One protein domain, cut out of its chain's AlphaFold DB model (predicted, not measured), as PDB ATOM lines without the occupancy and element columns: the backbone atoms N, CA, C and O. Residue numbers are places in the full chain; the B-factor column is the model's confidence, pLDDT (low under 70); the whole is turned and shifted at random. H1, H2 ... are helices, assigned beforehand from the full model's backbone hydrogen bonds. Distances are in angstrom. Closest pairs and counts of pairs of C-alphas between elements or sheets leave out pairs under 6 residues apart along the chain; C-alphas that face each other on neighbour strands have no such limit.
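What this domain is: This is residues 23 to 75 of the 198 residues of an uncharacterized protein of Armatimonadetes bacterium RBG_16_58_9 (UniProt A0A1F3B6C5). A small cluster of four crossed helices: H1 and the next helix, H2, pack together at a steep angle, H3 lies off to one side, apart from H1, and the short H4 folds back from H3 and packs on both H3 and H2. The 53 printed residues hold four named helices, H1, H2, H3 and H4 in chain order, and no named strand; the class is all helix. The whole is compact, with a radius of gyration of the C-alphas of 10.2 A and spans of 29 by 20 by 16 A.

Where its parts are: H1, the longest helix, is residues 23 to 35, 18.3 A from its first C-alpha at (87.892, -66.750, -24.985) to its last. H2 is residues 39 to 49, 15.4 A long. H3 is residues 51 to 61, 15.5 A long. H4 is residues 67 to 73, 10.0 A long, and its last C-alpha is at (80.608, -70.309, -34.322).

How they stand to each other: H1 touches H2 at a steep tilt of 62 degrees, opposite ways; their closest C-alphas, of Ala 35 and Arg 42, are 5.3 A apart. With residues 27 to 31 alone, H1 only just touches H4, with 3 pairs of C-alphas within 8 A, the closest being Gln 28 and Phe 73 at 6.1 A; the two are about perpendicular, at 89 degrees. H4 is the hub, touching three helices. It touches H2 about perpendicular, at 80 degrees, with the C-alphas of Tyr 43 and Phe 73 closest at 5.6 A. H3 and H4 form a helical hairpin and touch at a steep tilt of 44 degrees, opposite ways; their closest C-alphas, of Ala 54 and Leu 69, are 6.4 A apart. H2 and H3 are close but not clearly touching, the C-alphas of Lys 47 and Ala 54 being closest at 5.9 A. H1 and H3 are apart. In H1, H2, H3 and H4 every O i to N i+4 pair is within hydrogen-bond range.

The domain as a whole: The two C-alphas farthest apart, of Trp 33 and His 62, are 29.8 A apart. The printed part has no cut, and its three links are tight. Its mean pLDDT is 91.6, and no printed residue is under 70.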
ATOM      1  N   ILE A  23      87.841 -67.672 -23.837       89.06
ATOM      2  CA  ILE A  23      87.892 -66.750 -24.985       89.06
ATOM      3  C   ILE A  23      86.907 -67.198 -26.058       89.06
ATOM      4  O   ILE A  23      86.206 -66.381 -26.650       89.06
ATOM      5  N   HIS A  24      86.837 -68.503 -26.308       89.31
ATOM      6  CA  HIS A  24      85.918 -69.028 -27.297       89.31
ATOM      7  C   HIS A  24      84.456 -68.793 -26.901       89.31
ATOM      8  O   HIS A  24      83.682 -68.279 -27.706       89.31
ATOM      9  N   ARG A  25      84.102 -69.069 -25.643       90.31
ATOM     10  CA  ARG A  25      82.759 -68.812 -25.114       90.31
ATOM     11  C   ARG A  25      82.400 -67.335 -25.144       90.31
ATOM     12  O   ARG A  25      81.250 -67.007 -25.403       90.31
ATOM     13  N   TRP A  26      83.358 -66.440 -24.906       92.38
ATOM     14  CA  TRP A  26      83.127 -65.007 -25.074       92.38
ATOM     15  C   TRP A  26      82.767 -64.660 -26.525       92.38
ATOM     16  O   TRP A  26      81.757 -63.997 -26.753       92.38
ATOM     17  N   LYS A  27      83.506 -65.195 -27.510       92.94
ATOM     18  CA  LYS A  27      83.171 -65.032 -28.937       92.94
ATOM     19  C   LYS A  27      81.781 -65.579 -29.265       92.94
ATOM     20  O   LYS A  27      81.001 -64.884 -29.904       92.94
ATOM     21  N   GLN A  28      81.454 -66.786 -28.797       92.44
ATOM     22  CA  GLN A  28      80.129 -67.383 -28.997       92.44
ATOM     23  C   GLN A  28      79.018 -66.557 -28.347       92.44
ATOM     24  O   GLN A  28      77.975 -66.373 -28.954       92.44
ATOM     25  N   ARG A  29      79.227 -66.014 -27.140       93.19
ATOM     26  CA  ARG A  29      78.246 -65.136 -26.481       93.19
ATOM     27  C   ARG A  29      77.996 -63.864 -27.282       93.19
ATOM     28  O   ARG A  29      76.839 -63.503 -27.456       93.19
ATOM     29  N   LEU A  30      79.050 -63.228 -27.793       95.25
ATOM     30  CA  LEU A  30      78.915 -62.047 -28.648       95.25
ATOM     31  C   LEU A  30      78.138 -62.373 -29.929       95.25
ATOM     32  O   LEU A  30      77.228 -61.645 -30.305       95.25
ATOM     33  N   ILE A  31      78.468 -63.493 -30.572       95.38
ATOM     34  CA  ILE A  31      77.778 -63.956 -31.781       95.38
ATOM     35  C   ILE A  31      76.308 -64.279 -31.484       95.38
ATOM     36  O   ILE A  31      75.435 -63.835 -32.218       95.38
ATOM     37  N   ASN A  32      76.019 -64.994 -30.395       93.50
ATOM     38  CA  ASN A  32      74.654 -65.331 -29.985       93.50
ATOM     39  C   ASN A  32      73.829 -64.081 -29.667       93.50
ATOM     40  O   ASN A  32      72.639 -64.053 -29.964       93.50
ATOM     41  N   TRP A  33      74.452 -63.053 -29.086       95.25
ATOM     42  CA  TRP A  33      73.798 -61.772 -28.827       95.25
ATOM     43  C   TRP A  33      73.421 -61.042 -30.126       95.25
ATOM     44  O   TRP A  33      72.343 -60.465 -30.200       95.25
ATOM     45  N   LEU A  34      74.260 -61.116 -31.165       95.75
ATOM     46  CA  LEU A  34      74.015 -60.460 -32.459       95.75
ATOM     47  C   LEU A  34      73.083 -61.239 -33.395       95.75
ATOM     48  O   LEU A  34      72.323 -60.638 -34.146       95.75
ATOM     49  N   ALA A  35      73.189 -62.566 -33.401       94.62
ATOM     50  CA  ALA A  35      72.559 -63.442 -34.389       94.62
ATOM     51  C   ALA A  35      71.368 -64.245 -33.840       94.62
ATOM     52  O   ALA A  35      70.699 -64.957 -34.589       94.62
ATOM     53  N   GLY A  36      71.120 -64.202 -32.527       92.25
ATOM     54  CA  GLY A  36      70.073 -65.004 -31.894       92.25
ATOM     55  C   GLY A  36      70.319 -66.503 -32.075       92.25
ATOM     56  O   GLY A  36      71.434 -66.980 -31.862       92.25
ATOM     57  N   SER A  37      69.282 -67.263 -32.436       91.88
ATOM     58  CA  SER A  37      69.321 -68.718 -32.673       91.88
ATOM     59  C   SER A  37      69.608 -69.125 -34.125       91.88
ATOM     60  O   SER A  37      69.689 -70.318 -34.406       91.88
ATOM     61  N   ASP A  38      69.765 -68.167 -35.041       95.44
ATOM     62  CA  ASP A  38      69.974 -68.433 -36.464       95.44
ATOM     63  C   ASP A  38      71.420 -68.895 -36.734       95.44
ATOM     64  O   ASP A  38      72.384 -68.136 -36.609       95.44
ATOM     65  N   ILE A  39      71.570 -70.169 -37.102       94.31
ATOM     66  CA  ILE A  39      72.855 -70.843 -37.359       94.31
ATOM     67  C   ILE A  39      73.651 -70.146 -38.471       94.31
ATOM     68  O   ILE A  39      74.877 -70.019 -38.359       94.31
ATOM     69  N   GLU A  40      72.972 -69.684 -39.518       96.00
ATOM     70  CA  GLU A  40      73.588 -69.056 -40.686       96.00
ATOM     71  C   GLU A  40      74.085 -67.654 -40.331       96.00
ATOM     72  O   GLU A  40      75.227 -67.285 -40.623       96.00
ATOM     73  N   GLN A  41      73.271 -66.882 -39.609       96.25
ATOM     74  CA  GLN A  41      73.698 -65.574 -39.119       96.25
ATOM     75  C   GLN A  41      74.862 -65.679 -38.136       96.25
ATOM     76  O   GLN A  41      75.786 -64.865 -38.204       96.25
ATOM     77  N   ARG A  42      74.874 -66.692 -37.261       95.81
ATOM     78  CA  ARG A  42      75.995 -66.929 -36.338       95.81
ATOM     79  C   ARG A  42      77.299 -67.178 -37.082       95.81
ATOM     80  O   ARG A  42      78.324 -66.580 -36.746       95.81
ATOM     81  N   TYR A  43      77.254 -68.002 -38.126       95.81
ATOM     82  CA  TYR A  43      78.395 -68.251 -38.998       95.81
ATOM     83  C   TYR A  43      78.879 -66.949 -39.666       95.81
ATOM     84  O   TYR A  43      80.068 -66.613 -39.580       95.81
ATOM     85  N   ARG A  44      77.967 -66.165 -40.261       96.25
ATOM     86  CA  ARG A  44      78.299 -64.893 -40.932       96.25
ATOM     87  C   ARG A  44      78.930 -63.886 -39.973       96.25
ATOM     88  O   ARG A  44      79.975 -63.312 -40.288       96.25
ATOM     89  N   TRP A  45      78.344 -63.706 -38.791       97.06
ATOM     90  CA  TRP A  45      78.887 -62.834 -37.751       97.06
ATOM     91  C   TRP A  45      80.235 -63.332 -37.231       97.06
ATOM     92  O   TRP A  45      81.163 -62.535 -37.106       97.06
ATOM     93  N   GLY A  46      80.391 -64.636 -36.998       95.50
ATOM     94  CA  GLY A  46      81.657 -65.227 -36.568       95.50
ATOM     95  C   GLY A  46      82.789 -64.996 -37.569       95.50
ATOM     96  O   GLY A  46      83.882 -64.569 -37.187       95.50
ATOM     97  N   LYS A  47      82.513 -65.184 -38.865       95.50
ATOM     98  CA  LYS A  47      83.462 -64.914 -39.955       95.50
ATOM     99  C   LYS A  47      83.814 -63.427 -40.060       95.50
ATOM    100  O   LYS A  47      84.987 -63.102 -40.246       95.50
ATOM    101  N   ARG A  48      82.827 -62.535 -39.902       96.44
ATOM    102  CA  ARG A  48      83.003 -61.075 -39.989       96.44
ATOM    103  C   ARG A  48      83.765 -60.488 -38.800       96.44
ATOM    104  O   ARG A  48      84.652 -59.667 -39.003       96.44
ATOM    105  N   LEU A  49      83.433 -60.895 -37.576       96.50
ATOM    106  CA  LEU A  49      84.027 -60.351 -36.347       96.50
ATOM    107  C   LEU A  49      85.392 -60.962 -36.030       96.50
ATOM    108  O   LEU A  49      86.237 -60.307 -35.423       96.50
ATOM    109  N   PHE A  50      85.626 -62.212 -36.436       95.88
ATOM    110  CA  PHE A  50      86.849 -62.940 -36.101       95.88
ATOM    111  C   PHE A  50      87.582 -63.486 -37.338       95.88
ATOM    112  O   PHE A  50      87.925 -64.675 -37.366       95.88
ATOM    113  N   PRO A  51      87.921 -62.641 -38.334       94.44
ATOM    114  CA  PRO A  51      88.489 -63.088 -39.609       94.44
ATOM    115  C   PRO A  51      89.828 -63.820 -39.438       94.44
ATOM    116  O   PRO A  51      90.085 -64.826 -40.100       94.44
ATOM    117  N   ILE A  52      90.660 -63.387 -38.484       92.00
ATOM    118  CA  ILE A  52      91.929 -64.057 -38.155       92.00
ATOM    119  C   ILE A  52      91.675 -65.460 -37.591       92.00
ATOM    120  O   ILE A  52      92.362 -66.412 -37.960       92.00
ATOM    121  N   THR A  53      90.677 -65.607 -36.712       90.12
ATOM    122  CA  THR A  53      90.327 -66.915 -36.133       90.12
ATOM    123  C   THR A  53      89.812 -67.848 -37.223       90.12
ATOM    124  O   THR A  53      90.289 -68.975 -37.320       90.12
ATOM    125  N   ALA A  54      88.918 -67.359 -38.087       91.38
ATOM    126  CA  ALA A  54      88.376 -68.126 -39.200       91.38
ATOM    127  C   ALA A  54      89.478 -68.599 -40.163       91.38
ATOM    128  O   ALA A  54      89.576 -69.791 -40.457       91.38
ATOM    129  N   ARG A  55      90.379 -67.695 -40.576       90.38
ATOM    130  CA  ARG A  55      91.526 -68.037 -41.431       90.38
ATOM    131  C   ARG A  55      92.407 -69.110 -40.793       90.38
ATOM    132  O   ARG A  55      92.772 -70.076 -41.456       90.38
ATOM    133  N   GLN A  56      92.741 -68.964 -39.510       87.38
ATOM    134  CA  GLN A  56      93.581 -69.937 -38.810       87.38
ATOM    135  C   GLN A  56      92.911 -71.304 -38.619       87.38
ATOM    136  O   GLN A  56      93.627 -72.302 -38.570       87.38
ATOM    137  N   LEU A  57      91.586 -71.356 -38.462       87.62
ATOM    138  CA  LEU A  57      90.837 -72.611 -38.360       87.62
ATOM    139  C   LEU A  57      90.834 -73.355 -39.693       87.62
ATOM    140  O   LEU A  57      91.229 -74.516 -39.725       87.62
ATOM    141  N   LYS A  58      90.506 -72.667 -40.795       88.56
ATOM    142  CA  LYS A  58      90.528 -73.263 -42.141       88.56
ATOM    143  C   LYS A  58      91.906 -73.798 -42.522       88.56
ATOM    144  O   LYS A  58      92.021 -74.923 -42.995       88.56
ATOM    145  N   LEU A  59      92.962 -73.027 -42.242       86.44
ATOM    146  CA  LEU A  59      94.342 -73.460 -42.491       86.44
ATOM    147  C   LEU A  59      94.698 -74.756 -41.750       86.44
ATOM    148  O   LEU A  59      95.433 -75.572 -42.288       86.44
ATOM    149  N   ARG A  60      94.191 -74.949 -40.526       79.62
ATOM    150  CA  ARG A  60      94.495 -76.126 -39.695       79.62
ATOM    151  C   ARG A  60      93.655 -77.344 -40.036       79.62
ATOM    152  O   ARG A  60      94.157 -78.456 -39.967       79.62
ATOM    153  N   ALA A  61      92.388 -77.131 -40.366       82.62
ATOM    154  CA  ALA A  61      91.499 -78.213 -40.758       82.62
ATOM    155  C   ALA A  61      91.871 -78.800 -42.130       82.62
ATOM    156  O   ALA A  61      91.326 -79.831 -42.504       82.62
ATOM    157  N   HIS A  62      92.765 -78.140 -42.889       82.75
ATOM    158  CA  HIS A  62      92.995 -78.409 -44.314       82.75
ATOM    159  C   HIS A  62      91.681 -78.454 -45.110       82.75
ATOM    160  O   HIS A  62      91.582 -79.089 -46.157       82.75
ATOM    161  N   ASP A  63      90.674 -77.745 -44.601       76.81
ATOM    162  CA  ASP A  63      89.315 -77.795 -45.087       76.81
ATOM    163  C   ASP A  63      89.053 -76.565 -45.951       76.81
ATOM    164  O   ASP A  63      89.165 -75.410 -45.514       76.81
ATOM    165  N   LYS A  64      88.744 -76.824 -47.222       81.00
ATOM    166  CA  LYS A  64      88.331 -75.780 -48.162       81.00
ATOM    167  C   LYS A  64      86.890 -75.346 -47.888       81.00
ATOM    168  O   LYS A  64      86.554 -74.195 -48.188       81.00
ATOM    169  N   SER A  65      86.086 -76.218 -47.282       86.38
ATOM    170  CA  SER A  65      84.736 -75.923 -46.824       86.38
ATOM    171  C   SER A  65      84.752 -74.955 -45.632       86.38
ATOM    172  O   SER A  65      85.785 -74.701 -45.008       86.38
ATOM    173  N   ASP A  66      83.597 -74.359 -45.342       91.62
ATOM    174  CA  ASP A  66      83.409 -73.521 -44.157       91.62
ATOM    175  C   ASP A  66      82.881 -74.333 -42.954       91.62
ATOM    176  O   ASP A  66      82.545 -73.738 -41.932       91.62
ATOM    177  N   ALA A  67      82.858 -75.675 -43.019       92.12
ATOM    178  CA  ALA A  67      82.321 -76.551 -41.967       92.12
ATOM    179  C   ALA A  67      82.975 -76.305 -40.599       92.12
ATOM    180  O   ALA A  67      82.275 -76.105 -39.608       92.12
ATOM    181  N   VAL A  68      84.305 -76.170 -40.551       90.62
ATOM    182  CA  VAL A  68      85.026 -75.840 -39.306       90.62
ATOM    183  C   VAL A  68      84.570 -74.512 -38.679       90.62
ATOM    184  O   VAL A  68      84.682 -74.312 -37.470       90.62
ATOM    185  N   LEU A  69      84.057 -73.576 -39.484       93.44
ATOM    186  CA  LEU A  69      83.534 -72.302 -38.993       93.44
ATOM    187  C   LEU A  69      82.125 -72.456 -38.421       93.44
ATOM    188  O   LEU A  69      81.826 -71.800 -37.424       93.44
ATOM    189  N   TYR A  70      81.295 -73.327 -38.998       94.00
ATOM    190  CA  TYR A  70      80.001 -73.690 -38.415       94.00
ATOM    191  C   TYR A  70      80.181 -74.391 -37.070       94.00
ATOM    192  O   TYR A  70      79.545 -74.001 -36.092       94.00
ATOM    193  N   ASP A  71      81.114 -75.339 -36.984       90.88
ATOM    194  CA  ASP A  71      81.430 -76.012 -35.723       90.88
ATOM    195  C   ASP A  71      81.914 -75.022 -34.666       90.88
ATOM    196  O   ASP A  71      81.514 -75.085 -33.506       90.88
ATOM    197  N   GLN A  72      82.746 -74.059 -35.060       91.06
ATOM    198  CA  GLN A  72      83.252 -73.082 -34.109       91.06
ATOM    199  C   GLN A  72      82.169 -72.086 -33.668       91.06
ATOM    200  O   GLN A  72      82.053 -71.788 -32.481       91.06
ATOM    201  N   PHE A  73      81.422 -71.497 -34.601       93.75
ATOM    202  CA  PHE A  73      80.608 -70.309 -34.322       93.75
ATOM    203  C   PHE A  73      79.116 -70.583 -34.187       93.75
ATOM    204  O   PHE A  73      78.429 -69.805 -33.526       93.75
ATOM    205  N   SER A  74      78.616 -71.666 -34.775       93.12
ATOM    206  CA  SER A  74      77.179 -71.922 -34.862       93.12
ATOM    207  C   SER A  74      76.677 -72.988 -33.888       93.12
ATOM    208  O   SER A  74      75.463 -73.126 -33.736       93.12
ATOM    209  N   GLN A  75      77.563 -73.690 -33.169       88.56
ATOM    210  CA  GLN A  75      77.165 -74.659 -32.143       88.56
ATOM    211  C   GLN A  75      76.300 -74.003 -31.046       88.56
ATOM    212  O   GLN A  75      76.745 -73.061 -30.385       88.56
TER     213      GLN A  75